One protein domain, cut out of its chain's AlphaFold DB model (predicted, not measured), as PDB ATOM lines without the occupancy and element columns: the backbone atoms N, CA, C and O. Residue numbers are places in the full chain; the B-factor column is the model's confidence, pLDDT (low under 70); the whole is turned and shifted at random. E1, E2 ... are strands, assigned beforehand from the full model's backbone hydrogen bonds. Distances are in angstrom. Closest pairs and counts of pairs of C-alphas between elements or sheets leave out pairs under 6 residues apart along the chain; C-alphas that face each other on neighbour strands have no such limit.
ATOM      1  N   GLU A 375      58.500  27.887 135.152       98.06
ATOM      2  CA  GLU A 375      59.488  28.930 134.906       98.06
ATOM      3  C   GLU A 375      60.241  28.715 133.588       98.06
ATOM      4  O   GLU A 375      60.281  27.605 133.048       98.06
ATOM      5  N   GLY A 376      60.864  29.783 133.087       97.56
ATOM      6  CA  GLY A 376      61.810  29.693 131.976       97.56
ATOM      7  C   GLY A 376      63.106  28.969 132.359       97.56
ATOM      8  O   GLY A 376      63.348  28.665 133.530       97.56
ATOM      9  N   GLU A 377      63.953  28.688 131.368       97.69
ATOM     10  CA  GLU A 377      65.275  28.076 131.595       97.69
ATOM     11  C   GLU A 377      66.211  28.967 132.421       97.69
ATOM     12  O   GLU A 377      66.978  28.469 133.247       97.69
ATOM     13  N   ASP A 378      66.129  30.280 132.211       97.62
ATOM     14  CA  ASP A 378      66.874  31.293 132.945       97.62
ATOM     15  C   ASP A 378      66.150  32.654 132.911       97.62
ATOM     16  O   ASP A 378      65.020  32.787 132.435       97.62
ATOM     17  N   ASN A 379      66.811  33.697 133.417       97.12
ATOM     18  CA  ASN A 379      66.262  35.052 133.482       97.12
ATOM     19  C   ASN A 379      66.124  35.779 132.127       97.12
ATOM     20  O   ASN A 379      65.628  36.907 132.095       97.12
ATOM     21  N   THR A 380      66.553  35.162 131.027       97.31
ATOM     22  CA  THR A 380      66.388  35.653 129.652       97.31
ATOM     23  C   THR A 380      65.329  34.879 128.864       97.31
ATOM     24  O   THR A 380      64.981  35.277 127.750       97.31
ATOM     25  N   ASP A 381      64.762  33.816 129.441       97.88
ATOM     26  CA  ASP A 381      63.664  33.054 128.849       97.88
ATOM     27  C   ASP A 381      62.302  33.649 129.252       97.88
ATOM     28  O   ASP A 381      61.699  33.304 130.273       97.88
ATOM     29  N   TYR A 382      61.838  34.620 128.462       97.75
ATOM     30  CA  TYR A 382      60.613  35.389 128.711       97.75
ATOM     31  C   TYR A 382      59.346  34.628 128.291       97.75
ATOM     32  O   TYR A 382      58.694  34.942 127.287       97.75
ATOM     33  N   VAL A 383      58.994  33.602 129.065       97.81
ATOM     34  CA  VAL A 383      57.891  32.676 128.755       97.81
ATOM     35  C   VAL A 383      56.485  33.272 128.923       97.81
ATOM     36  O   VAL A 383      55.545  32.772 128.304       97.81
ATOM     37  N   ILE A 384      56.315  34.344 129.710       98.62
ATOM     38  CA  ILE A 384      55.006  34.975 129.966       98.62
ATOM     39  C   ILE A 384      54.805  36.146 129.002       98.62
ATOM     40  O   ILE A 384      55.559  37.121 129.032       98.62
ATOM     41  N   LYS A 385      53.755  36.091 128.178       98.56
ATOM     42  CA  LYS A 385      53.425  37.139 127.200       98.56
ATOM     43  C   LYS A 385      52.235  37.975 127.642       98.56
ATOM     44  O   LYS A 385      51.485  37.628 128.554       98.56
ATOM     45  N   LYS A 386      52.020  39.098 126.957       98.25
ATOM     46  CA  LYS A 386      50.818  39.916 127.124       98.25
ATOM     47  C   LYS A 386      49.549  39.058 127.098       98.25
ATOM     48  O   LYS A 386      49.303  38.340 126.135       98.25
ATOM     49  N   LYS A 387      48.699  39.262 128.103       98.00
ATOM     50  CA  LYS A 387      47.438  38.567 128.403       98.00
ATOM     51  C   LYS A 387      47.566  37.141 128.941       98.00
ATOM     52  O   LYS A 387      46.539  36.612 129.363       98.00
ATOM     53  N   ASP A 388      48.763  36.566 128.996       98.75
ATOM     54  CA  ASP A 388      48.959  35.254 129.610       98.75
ATOM     55  C   ASP A 388      48.661  35.312 131.111       98.75
ATOM     56  O   ASP A 388      48.920  36.314 131.793       98.75
ATOM     57  N   TYR A 389      48.096  34.216 131.603       98.69
ATOM     58  CA  TYR A 389      47.927  33.937 133.019       98.69
ATOM     59  C   TYR A 389      49.161  33.195 133.522       98.69
ATOM     60  O   TYR A 389      49.719  32.370 132.804       98.69
ATOM     61  N   PHE A 390      49.562  33.434 134.764       98.75
ATOM     62  CA  PHE A 390      50.646  32.695 135.396       98.75
ATOM     63  C   PHE A 390      50.350  32.419 136.867       98.75
ATOM     64  O   PHE A 390      49.681  33.205 137.548       98.75
ATOM     65  N   ILE A 391      50.805  31.256 137.326       98.50
ATOM     66  CA  ILE A 391      50.611  30.769 138.692       98.50
ATOM     67  C   ILE A 391      51.821  31.197 139.515       98.50
ATOM     68  O   ILE A 391      52.942  30.836 139.177       98.50
ATOM     69  N   ILE A 392      51.586  31.926 140.602       97.81
ATOM     70  CA  ILE A 392      52.603  32.209 141.614       97.81
ATOM     71  C   ILE A 392      52.228  31.503 142.906       97.81
ATOM     72  O   ILE A 392      51.058  31.473 143.307       97.81
ATOM     73  N   ASN A 393      53.236  30.971 143.581       96.44
ATOM     74  CA  ASN A 393      53.090  30.382 144.896       96.44
ATOM     75  C   ASN A 393      54.259  30.793 145.788       96.44
ATOM     76  O   ASN A 393      55.359  31.018 145.307       96.44
ATOM     77  N   ASN A 394      54.020  30.879 147.090       93.44
ATOM     78  CA  ASN A 394      55.059  31.165 148.073       93.44
ATOM     79  C   ASN A 394      55.698  29.900 148.684       93.44
ATOM     80  O   ASN A 394      56.714  30.004 149.368       93.44
ATOM     81  N   ASN A 395      55.082  28.726 148.504       90.62
ATOM     82  CA  ASN A 395      55.597  27.429 148.944       90.62
ATOM     83  C   ASN A 395      54.941  26.296 148.132       90.62
ATOM     84  O   ASN A 395      53.734  26.300 147.913       90.62
ATOM     85  N   LYS A 396      55.707  25.278 147.730       88.06
ATOM     86  CA  LYS A 396      55.184  24.092 147.025       88.06
ATOM     87  C   LYS A 396      54.457  23.101 147.956       88.06
ATOM     88  O   LYS A 396      53.828  22.167 147.464       88.06
ATOM     89  N   GLU A 397      54.547  23.279 149.275       91.00
ATOM     90  CA  GLU A 397      53.930  22.402 150.284       91.00
ATOM     91  C   GLU A 397      52.456  22.738 150.585       91.00
ATOM     92  O   GLU A 397      51.932  23.768 150.179       91.00
ATOM     93  N   VAL A 398      51.795  21.879 151.372       90.31
ATOM     94  CA  VAL A 398      50.367  21.938 151.762       90.31
ATOM     95  C   VAL A 398      49.887  23.289 152.326       90.31
ATOM     96  O   VAL A 398      48.702  23.602 152.254       90.31
ATOM     97  N   ASN A 399      50.781  24.095 152.898       90.12
ATOM     98  CA  ASN A 399      50.470  25.397 153.498       90.12
ATOM     99  C   ASN A 399      50.773  26.593 152.580       90.12
ATOM    100  O   ASN A 399      50.647  27.739 153.022       90.12
ATOM    101  N   GLY A 400      51.192  26.350 151.338       93.75
ATOM    102  CA  GLY A 400      51.463  27.411 150.383       93.75
ATOM    103  C   GLY A 400      50.208  28.185 149.972       93.75
ATOM    104  O   GLY A 400      49.059  27.774 150.172       93.75
ATOM    105  N   LEU A 401      50.450  29.362 149.413       96.12
ATOM    106  CA  LEU A 401      49.462  30.356 149.041       96.12
ATOM    107  C   LEU A 401      49.583  30.615 147.545       96.12
ATOM    108  O   LEU A 401      50.532  31.241 147.074       96.12
ATOM    109  N   THR A 402      48.581  30.158 146.804       97.69
ATOM    110  CA  THR A 402      48.511  30.388 145.364       97.69
ATOM    111  C   THR A 402      47.853  31.720 145.037       97.69
ATOM    112  O   THR A 402      46.797  32.065 145.575       97.69
ATOM    113  N   ASN A 403      48.453  32.420 144.081       98.06
ATOM    114  CA  ASN A 403      47.908  33.590 143.413       98.06
ATOM    115  C   ASN A 403      47.946  33.336 141.904       98.06
ATOM    116  O   ASN A 403      48.913  32.771 141.393       98.06
ATOM    117  N   ILE A 404      46.907  33.759 141.185       98.31
ATOM    118  CA  ILE A 404      46.919  33.747 139.721       98.31
ATOM    119  C   ILE A 404      46.971  35.184 139.244       98.31
ATOM    120  O   ILE A 404      46.089  35.972 139.575       98.31
ATOM    121  N   LEU A 405      47.987  35.516 138.458       98.56
ATOM    122  CA  LEU A 405      48.143  36.840 137.875       98.56
ATOM    123  C   LEU A 405      47.993  36.771 136.359       98.56
ATOM    124  O   LEU A 405      48.178  35.722 135.745       98.56
ATOM    125  N   ARG A 406      47.662  37.905 135.749       98.56
ATOM    126  CA  ARG A 406      47.627  38.096 134.302       98.56
ATOM    127  C   ARG A 406      48.468  39.300 133.913       98.56
ATOM    128  O   ARG A 406      48.294  40.387 134.468       98.56
ATOM    129  N   LEU A 407      49.338  39.130 132.919       98.56
ATOM    130  CA  LEU A 407      50.105  40.243 132.365       98.56
ATOM    131  C   LEU A 407      49.207  41.096 131.464       98.56
ATOM    132  O   LEU A 407      48.693  40.621 130.457       98.56
ATOM    133  N   ILE A 408      48.999  42.371 131.792       98.44
ATOM    134  CA  ILE A 408      48.169  43.271 130.974       98.44
ATOM    135  C   ILE A 408      49.008  43.992 129.920       98.44
ATOM    136  O   ILE A 408      48.600  44.060 128.757       98.44
ATOM    137  N   SER A 409      50.154  44.544 130.319       98.19
ATOM    138  CA  SER A 409      51.085  45.267 129.443       98.19
ATOM    139  C   SER A 409      52.394  45.583 130.163       98.19
ATOM    140  O   SER A 409      52.378  45.791 131.375       98.19
ATOM    141  N   VAL A 410      53.469  45.761 129.402       98.44
ATOM    142  CA  VAL A 410      54.718  46.396 129.825       98.44
ATOM    143  C   VAL A 410      54.794  47.756 129.123       98.44
ATOM    144  O   VAL A 410      54.784  47.847 127.901       98.44
ATOM    145  N   LYS A 411      54.812  48.851 129.882       98.00
ATOM    146  CA  LYS A 411      54.985  50.193 129.313       98.00
ATOM    147  C   LYS A 411      56.432  50.614 129.490       98.00
ATOM    148  O   LYS A 411      56.814  51.081 130.561       98.00
ATOM    149  N   GLU A 412      57.208  50.423 128.432       97.31
ATOM    150  CA  GLU A 412      58.650  50.678 128.430       97.31
ATOM    151  C   GLU A 412      58.978  52.155 128.694       97.31
ATOM    152  O   GLU A 412      59.867  52.441 129.487       97.31
ATOM    153  N   ASP A 413      58.198  53.093 128.144       97.31
ATOM    154  CA  ASP A 413      58.409  54.539 128.344       97.31
ATOM    155  C   ASP A 413      58.266  54.982 129.812       97.31
ATOM    156  O   ASP A 413      58.924  55.922 130.259       97.31
ATOM    157  N   ASP A 414      57.403  54.295 130.563       97.69
ATOM    158  CA  ASP A 414      57.084  54.599 131.960       97.69
ATOM    159  C   ASP A 414      57.840  53.684 132.944       97.69
ATOM    160  O   ASP A 414      57.722  53.856 134.158       97.69
ATOM    161  N   ASN A 415      58.586  52.696 132.439       98.12
ATOM    162  CA  ASN A 415      59.179  51.603 133.209       98.12
ATOM    163  C   ASN A 415      58.189  50.894 134.155       98.12
ATOM    164  O   ASN A 415      58.494  50.635 135.324       98.12
ATOM    165  N   ILE A 416      56.985  50.581 133.657       98.31
ATOM    166  CA  ILE A 416      55.958  49.890 134.450       98.31
ATOM    167  C   ILE A 416      55.464  48.585 133.825       98.31
ATOM    168  O   ILE A 416      55.188  48.501 132.631       98.31
ATOM    169  N   ILE A 417      55.248  47.584 134.674       98.56
ATOM    170  CA  ILE A 417      54.525  46.347 134.379       98.56
ATOM    171  C   ILE A 417      53.126  46.486 134.976       98.56
ATOM    172  O   ILE A 417      52.974  46.772 136.164       98.56
ATOM    173  N   VAL A 418      52.093  46.290 134.161       98.44
ATOM    174  CA  VAL A 418      50.696  46.303 134.610       98.44
ATOM    175  C   VAL A 418      50.211  44.865 134.728       98.44
ATOM    176  O   VAL A 418      50.143  44.147 133.727       98.44
ATOM    177  N   LEU A 419      49.844  44.465 135.942       98.50
ATOM    178  CA  LEU A 419      49.350  43.133 136.276       98.50
ATOM    179  C   LEU A 419      47.888  43.200 136.738       98.50
ATOM    180  O   LEU A 419      47.398  44.239 137.180       98.50
ATOM    181  N   GLU A 420      47.181  42.085 136.609       98.19
ATOM    182  CA  GLU A 420      45.814  41.886 137.098       98.19
ATOM    183  C   GLU A 420      45.755  40.572 137.876       98.19
ATOM    184  O   GLU A 420      46.094  39.532 137.321       98.19
ATOM    185  N   ASP A 421      45.309  40.596 139.132       98.00
ATOM    186  CA  ASP A 421      44.832  39.381 139.806       98.00
ATOM    187  C   ASP A 421      43.330  39.253 139.490       98.00
ATOM    188  O   ASP A 421      42.562  40.125 139.902       98.00
ATOM    189  N   PRO A 422      42.870  38.212 138.762       96.94
ATOM    190  CA  PRO A 422      41.459  38.058 138.403       96.94
ATOM    191  C   PRO A 422      40.496  37.993 139.595       96.94
ATOM    192  O   PRO A 422      39.298  38.202 139.405       96.94
ATOM    193  N   ALA A 423      40.992  37.667 140.792       95.06
ATOM    194  CA  ALA A 423      40.206  37.646 142.021       95.06
ATOM    195  C   ALA A 423      40.251  38.978 142.793       95.06
ATOM    196  O   ALA A 423      39.462  39.159 143.720       95.06
ATOM    197  N   LEU A 424      41.159  39.894 142.438       93.19
ATOM    198  CA  LEU A 424      41.320  41.206 143.064       93.19
ATOM    199  C   LEU A 424      41.272  42.321 142.002       93.19
ATOM    200  O   LEU A 424      40.364  42.373 141.173       93.19
ATOM    201  N   GLU A 425      42.217  43.254 142.073       94.00
ATOM    202  CA  GLU A 425      42.322  44.414 141.207       94.00
ATOM    203  C   GLU A 425      43.644  44.427 140.434       94.00
ATOM    204  O   GLU A 425      44.519  43.569 140.586       94.00
ATOM    205  N   LYS A 426      43.771  45.425 139.562       96.19
ATOM    206  CA  LYS A 426      45.000  45.677 138.819       96.19
ATOM    207  C   LYS A 426      46.006  46.388 139.699       96.19
ATOM    208  O   LYS A 426      45.647  47.299 140.439       96.19
ATOM    209  N   PHE A 427      47.271  46.048 139.524       96.00
ATOM    210  CA  PHE A 427      48.366  46.721 140.201       96.00
ATOM    211  C   PHE A 427      49.559  46.905 139.266       96.00
ATOM    212  O   PHE A 427      49.628  46.337 138.172       96.00
ATOM    213  N   VAL A 428      50.461  47.789 139.680       97.62
ATOM    214  CA  VAL A 428      51.593  48.244 138.877       97.62
ATOM    215  C   VAL A 428      52.886  47.917 139.607       97.62
ATOM    216  O   VAL A 428      52.992  48.152 140.809       97.62
ATOM    217  N   VAL A 429      53.861  47.400 138.866       98.00
ATOM    218  CA  VAL A 429      55.216  47.131 139.348       98.00
ATOM    219  C   VAL A 429      56.185  47.972 138.528       98.00
ATOM    220  O   VAL A 429      56.106  47.983 137.302       98.00
ATOM    221  N   TYR A 430      57.081  48.691 139.197       98.25
ATOM    222  CA  TYR A 430      58.129  49.465 138.536       98.25
ATOM    223  C   TYR A 430      59.342  48.577 138.286       98.25
ATOM    224  O   TYR A 430      59.709  47.782 139.153       98.25
ATOM    225  N   PHE A 431      59.959  48.719 137.117       98.50
ATOM    226  CA  PHE A 431      61.194  48.017 136.781       98.50
ATOM    227  C   PHE A 431      62.337  48.999 136.520       98.50
ATOM    228  O   PHE A 431      62.125  50.172 136.224       98.50
ATOM    229  N   GLU A 432      63.565  48.511 136.630       98.44
ATOM    230  CA  GLU A 432      64.779  49.253 136.294       98.44
ATOM    231  C   GLU A 432      65.535  48.526 135.189       98.44
ATOM    232  O   GLU A 432      65.538  47.301 135.175       98.44
ATOM    233  N   GLY A 433      66.217  49.263 134.308       97.75
ATOM    234  CA  GLY A 433      67.034  48.711 133.220       97.75
ATOM    235  C   GLY A 433      66.373  48.814 131.844       97.75
ATOM    236  O   GLY A 433      65.382  49.517 131.665       97.75
ATOM    237  N   THR A 434      66.957  48.146 130.849       97.88
ATOM    238  CA  THR A 434      66.446  48.118 129.468       97.88
ATOM    239  C   THR A 434      65.820  46.751 129.165       97.88
ATOM    240  O   THR A 434      66.514  45.739 129.348       97.88
ATOM    241  N   PRO A 435      64.539  46.693 128.737       98.25
ATOM    242  CA  PRO A 435      63.868  45.454 128.337       98.25
ATOM    243  C   PRO A 435      64.712  44.617 127.371       98.25
ATOM    244  O   PRO A 435      65.360  45.161 126.479       98.25
ATOM    245  N   GLY A 436      64.769  43.304 127.598       97.00
ATOM    246  CA  GLY A 436      65.570  42.363 126.804       97.00
ATOM    247  C   GLY A 436      67.082  42.384 127.069       97.00
ATOM    248  O   GLY A 436      67.803  41.562 126.508       97.00
ATOM    249  N   VAL A 437      67.583  43.293 127.918       97.31
ATOM    250  CA  VAL A 437      69.018  43.405 128.238       97.31
ATOM    251  C   VAL A 437      69.288  43.134 129.714       97.31
ATOM    252  O   VAL A 437      70.026  42.216 130.059       97.31
ATOM    253  N   ASN A 438      68.734  43.964 130.595       97.44
ATOM    254  CA  ASN A 438      68.969  43.890 132.040       97.44
ATOM    255  C   ASN A 438      67.790  44.425 132.863       97.44
ATOM    256  O   ASN A 438      67.973  44.749 134.038       97.44
ATOM    257  N   ALA A 439      66.610  44.566 132.251       98.38
ATOM    258  CA  ALA A 439      65.451  45.073 132.958       98.38
ATOM    259  C   ALA A 439      64.935  44.071 133.993       98.38
ATOM    260  O   ALA A 439      64.692  42.905 133.673       98.38
ATOM    261  N   SER A 440      64.751  44.537 135.228       98.38
ATOM    262  CA  SER A 440      64.262  43.713 136.331       98.38
ATOM    263  C   SER A 440      63.372  44.489 137.296       98.38
ATOM    264  O   SER A 440      63.477  45.710 137.413       98.38
ATOM    265  N   ALA A 441      62.491  43.767 137.974       98.56
ATOM    266  CA  ALA A 441      61.560  44.270 138.968       98.56
ATOM    267  C   ALA A 441      61.418  43.289 140.136       98.56
ATOM    268  O   ALA A 441      61.650  42.085 140.006       98.56
ATOM    269  N   ASP A 442      60.963  43.836 141.259       98.25
ATOM    270  CA  ASP A 442      60.656  43.104 142.478       98.25
ATOM    271  C   ASP A 442      59.136  43.045 142.656       98.25
ATOM    272  O   ASP A 442      58.482  44.055 142.923       98.25
ATOM    273  N   LEU A 443      58.562  41.853 142.485       97.94
ATOM    274  CA  LEU A 443      57.142  41.592 142.688       97.94
ATOM    275  C   LEU A 443      56.942  40.978 144.074       97.94
ATOM    276  O   LEU A 443      57.358  39.853 144.323       97.94
ATOM    277  N   ILE A 444      56.292  41.704 144.984       97.31
ATOM    278  CA  ILE A 444      56.004  41.203 146.333       97.31
ATOM    279  C   ILE A 444      54.555  40.728 146.389       97.31
ATOM    280  O   ILE A 444      53.633  41.542 146.346       97.31
ATOM    281  N   ILE A 445      54.359  39.419 146.519       96.31
ATOM    282  CA  ILE A 445      53.046  38.795 146.686       96.31
ATOM    283  C   ILE A 445      53.089  37.969 147.963       96.31
ATOM    284  O   ILE A 445      53.980  37.154 148.163       96.31
ATOM    285  N   ASP A 446      52.134  38.206 148.861       94.81
ATOM    286  CA  ASP A 446      51.991  37.426 150.093       94.81
ATOM    287  C   ASP A 446      53.264  37.351 150.958       94.81
ATOM    288  O   ASP A 446      53.553  36.326 151.574       94.81
ATOM    289  N   ASN A 447      53.987  38.474 151.038       95.25
ATOM    290  CA  ASN A 447      55.267  38.640 151.741       95.25
ATOM    291  C   ASN A 447      56.434  37.817 151.172       95.25
ATOM    292  O   ASN A 447      57.466  37.700 151.833       95.25
ATOM    293  N   VAL A 448      56.299  37.286 149.957       96.38
ATOM    294  CA  VAL A 448      57.392  36.652 149.219       96.38
ATOM    295  C   VAL A 448      57.792  37.524 148.042       96.38
ATOM    296  O   VAL A 448      56.959  38.151 147.386       96.38
ATOM    297  N   LEU A 449      59.106  37.624 147.850       97.56
ATOM    298  CA  LEU A 449      59.719  38.383 146.777       97.56
ATOM    299  C   LEU A 449      59.910  37.469 145.568       97.56
ATOM    300  O   LEU A 449      60.700  36.534 145.628       97.56
ATOM    301  N   HIS A 450      59.250  37.808 144.470       98.19
ATOM    302  CA  HIS A 450      59.386  37.162 143.172       98.19
ATOM    303  C   HIS A 450      60.200  38.074 142.257       98.19
ATOM    304  O   HIS A 450      59.828  39.229 142.016       98.19
ATOM    305  N   LYS A 451      61.330  37.578 141.751       98.25
ATOM    306  CA  LYS A 451      62.128  38.317 140.769       98.25
ATOM    307  C   LYS A 451      61.444  38.280 139.408       98.25
ATOM    308  O   LYS A 451      61.075  37.216 138.921       98.25
ATOM    309  N   VAL A 452      61.298  39.451 138.798       98.56
ATOM    310  CA  VAL A 452      60.729  39.616 137.459       98.56
ATOM    311  C   VAL A 452      61.801  40.182 136.540       98.56
ATOM    312  O   VAL A 452      62.430  41.183 136.870       98.56
ATOM    313  N   TYR A 453      61.987  39.576 135.375       98.56
ATOM    314  CA  TYR A 453      62.850  40.075 134.309       98.56
ATOM    315  C   TYR A 453      61.999  40.460 133.109       98.56
ATOM    316  O   TYR A 453      61.080  39.731 132.734       98.56
ATOM    317  N   VAL A 454      62.286  41.617 132.521       98.62
ATOM    318  CA  VAL A 454      61.461  42.198 131.456       98.62
ATOM    319  C   VAL A 454      62.153  42.002 130.114       98.62
ATOM    320  O   VAL A 454      63.275  42.471 129.910       98.62
ATOM    321  N   GLY A 455      61.480  41.300 129.209       98.31
ATOM    322  CA  GLY A 455      61.894  41.094 127.828       98.31
ATOM    323  C   GLY A 455      61.325  42.154 126.890       98.31
ATOM    324  O   GLY A 455      60.545  43.016 127.292       98.31
ATOM    325  N   GLU A 456      61.697  42.082 125.615       97.25
ATOM    326  CA  GLU A 456      61.085  42.915 124.574       97.25
ATOM    327  C   GLU A 456      59.629  42.482 124.298       97.25
ATOM    328  O   GLU A 456      59.239  41.338 124.550       97.25
ATOM    329  N   ASN A 457      58.830  43.366 123.689       96.75
ATOM    330  CA  ASN A 457      57.495  43.056 123.150       96.75
ATOM    331  C   ASN A 457      56.461  42.563 124.188       96.75
ATOM    332  O   ASN A 457      55.738  41.599 123.923       96.75
ATOM    333  N   ASP A 458      56.342  43.232 125.340       97.31
ATOM    334  CA  ASP A 458      55.393  42.860 126.409       97.31
ATOM    335  C   ASP A 458      55.596  41.415 126.928       97.31
ATOM    336  O   ASP A 458      54.624  40.680 127.141       97.31
ATOM    337  N   THR A 459      56.849  40.988 127.115       98.50
ATOM    338  CA  THR A 459      57.182  39.662 127.667       98.50
ATOM    339  C   THR A 459      57.938  39.770 128.986       98.50
ATOM    340  O   THR A 459      58.687  40.723 129.207       98.50
ATOM    341  N   ILE A 460      57.724  38.814 129.891       98.62
ATOM    342  CA  ILE A 460      58.419  38.743 131.181       98.62
ATOM    343  C   ILE A 460      58.823  37.301 131.516       98.62
ATOM    344  O   ILE A 460      58.214  36.339 131.048       98.62
ATOM    345  N   SER A 461      59.840  37.171 132.363       98.50
ATOM    346  CA  SER A 461      60.204  35.941 133.069       98.50
ATOM    347  C   SER A 461      60.060  36.195 134.566       98.50
ATOM    348  O   SER A 461      60.390  37.286 135.035       98.50
ATOM    349  N   VAL A 462      59.509  35.241 135.310       98.44
ATOM    350  CA  VAL A 462      59.166  35.413 136.727       98.44
ATOM    351  C   VAL A 462      59.632  34.186 137.500       98.44
ATOM    352  O   VAL A 462      59.397  33.070 137.056       98.44
ATOM    353  N   ASP A 463      60.262  34.415 138.647       98.19
ATOM    354  CA  ASP A 463      60.476  33.424 139.709       98.19
ATOM    355  C   ASP A 463      59.113  33.100 140.336       98.19
ATOM    356  O   ASP A 463      58.568  33.882 141.122       98.19
ATOM    357  N   LEU A 464      58.492  32.015 139.878       98.06
ATOM    358  CA  LEU A 464      57.097  31.693 140.162       98.06
ATOM    359  C   LEU A 464      56.917  31.110 141.569       98.06
ATOM    360  O   LEU A 464      55.824  31.235 142.131       98.06
ATOM    361  N   ASP A 465      57.952  30.482 142.139       96.81
ATOM    362  CA  ASP A 465      57.909  29.876 143.478       96.81
ATOM    363  C   ASP A 465      58.552  30.735 144.586       96.81
ATOM    364  O   ASP A 465      58.418  30.419 145.772       96.81
ATOM    365  N   GLY A 466      59.207  31.840 144.216       96.44
ATOM    366  CA  GLY A 466      59.810  32.799 145.138       96.44
ATOM    367  C   GLY A 466      61.117  32.314 145.766       96.44
ATOM    368  O   GLY A 466      61.503  32.802 146.834       96.44
ATOM    369  N   ASN A 467      61.799  31.339 145.155       95.75
ATOM    370  CA  ASN A 467      63.053  30.787 145.672       95.75
ATOM    371  C   ASN A 467      64.293  31.647 145.335       95.75
ATOM    372  O   ASN A 467      65.407  31.354 145.790       95.75
ATOM    373  N   GLY A 468      64.107  32.726 144.570       95.69
ATOM    374  CA  GLY A 468      65.138  33.662 144.137       95.69
ATOM    375  C   GLY A 468      65.856  33.260 142.848       95.69
ATOM    376  O   GLY A 468      66.900  33.847 142.538       95.69
ATOM    377  N   ARG A 469      65.370  32.250 142.121       96.06
ATOM    378  CA  ARG A 469      65.951  31.746 140.869       96.06
ATOM    379  C   ARG A 469      64.841  31.469 139.858       96.06
ATOM    380  O   ARG A 469      63.697  31.292 140.228       96.06
ATOM    381  N   ILE A 470      65.218  31.454 138.583       96.69
ATOM    382  CA  ILE A 470      64.360  31.043 137.470       96.69
ATOM    383  C   ILE A 470      65.060  29.849 136.837       96.69
ATOM    384  O   ILE A 470      66.167  30.020 136.320       96.69
ATOM    385  N   ASN A 471      64.504  28.648 136.997       94.69
ATOM    386  CA  ASN A 471      65.174  27.417 136.567       94.69
ATOM    387  C   ASN A 471      64.192  26.262 136.325       94.69
ATOM    388  O   ASN A 471      64.257  25.222 136.984       94.69
ATOM    389  N   VAL A 472      63.297  26.436 135.354       94.94
ATOM    390  CA  VAL A 472      62.335  25.429 134.877       94.94
ATOM    391  C   VAL A 472      61.452  24.773 135.947       94.94
ATOM    392  O   VAL A 472      60.866  23.716 135.683       94.94
ATOM    393  N   ASP A 473      61.355  25.381 137.127       95.94
ATOM    394  CA  ASP A 473      60.576  24.889 138.251       95.94
ATOM    395  C   ASP A 473      59.077  24.957 137.938       95.94
ATOM    396  O   ASP A 473      58.582  25.909 137.335       95.94
ATOM    397  N   GLU A 474      58.345  23.921 138.344       96.56
ATOM    398  CA  GLU A 474      56.889  23.863 138.220       96.56
ATOM    399  C   GLU A 474      56.226  24.308 139.521       96.56
ATOM    400  O   GLU A 474      56.650  23.940 140.625       96.56
ATOM    401  N   VAL A 475      55.145  25.071 139.385       97.44
ATOM    402  CA  VAL A 475      54.407  25.635 140.511       97.44
ATOM    403  C   VAL A 475      52.994  25.059 140.552       97.44
ATOM    404  O   VAL A 475      52.221  25.247 139.609       97.44
ATOM    405  N   PRO A 476      52.621  24.352 141.636       97.94
ATOM    406  CA  PRO A 476      51.280  23.812 141.770       97.94
ATOM    407  C   PRO A 476      50.279  24.880 142.229       97.94
ATOM    408  O   PRO A 476      50.644  25.906 142.811       97.94
TER     409      PRO A 476
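Overview. This is residues 375 to 476 of the 587 residues of an uncharacterized protein of Candidatus Woesearchaeota archaeon (UniProt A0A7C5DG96). One antiparallel sheet of seven strands is curled like part of a barrel and bent back on itself, E1 E2 E3 facing E5 E6 E7 with E4 as the hinge. The barrel is only partly closed: edge strands E1 and E7 are apart, while residues 384 to 385, just before E1 along the chain, pair antiparallel with residues 459 to 460 of E7. The printed part has 102 residues with no named helix and seven named strands, E1 to E7, which follow each other across the sheet in chain order. It is all strand by its named elements, though these hold 44 of the 102 residues, under half. The whole is compact, with a radius of gyration of the C-alphas of 12.5 A and spans of 40 by 29 by 21 A.

Arrangement. The strands make a meander, each the antiparallel neighbour of the one before, and each successive pair is a hairpin. E1, residues 389 to 393, and E2, residues 402 to 411, stand at 131 degrees between directions, with N 390 and O 405 2.8 A apart. E2 bends by 56 degrees at residue 408. Its pairing is staggered: residues 402 to 406 pair with E1, and 406 to 411 with E3, residues 416 to 420, where N 411 and O 416 are 2.8 A apart. E3 and E4, residues 426 to 432, stand at 152 degrees, with N 417 and O 429 2.8 A apart. E4 pairs with E5, residues 440 to 445, over its residues 431 to 432; N 432 and O 440 are 2.9 A apart. E5 and E6, residues 448 to 454, stand at 149 degrees, with N 441 and O 452 2.8 A apart. E6 and E7, residues 459 to 462, stand at 151 degrees, with N 453 and O 461 2.8 A apart. The closest C-alphas of E2 and E7, those of Val 410 and Thr 459, are 7.5 A apart.

Along the chain. E1 begins at C-alpha 389, (47.927, 33.937, 133.019), and measures 13.4 A from first to last C-alpha. E2, the longest strand by residues, measures 26.3 A, E3 13.2 A and E4 20.3 A. E5 measures 16.0 A, E6 19.0 A and E7 10.2 A, ending at C-alpha 462, (59.166, 35.413, 136.727).

Size, cuts and confidence. The two C-alphas farthest apart, those of Val 398 and Asp 413, are 40.9 A apart. The printed part has no cut and no long link, but residues 375 to 388 and 463 to 476 hold no named element. The mean pLDDT of the printed part is 97.1, and no printed residue is under 70.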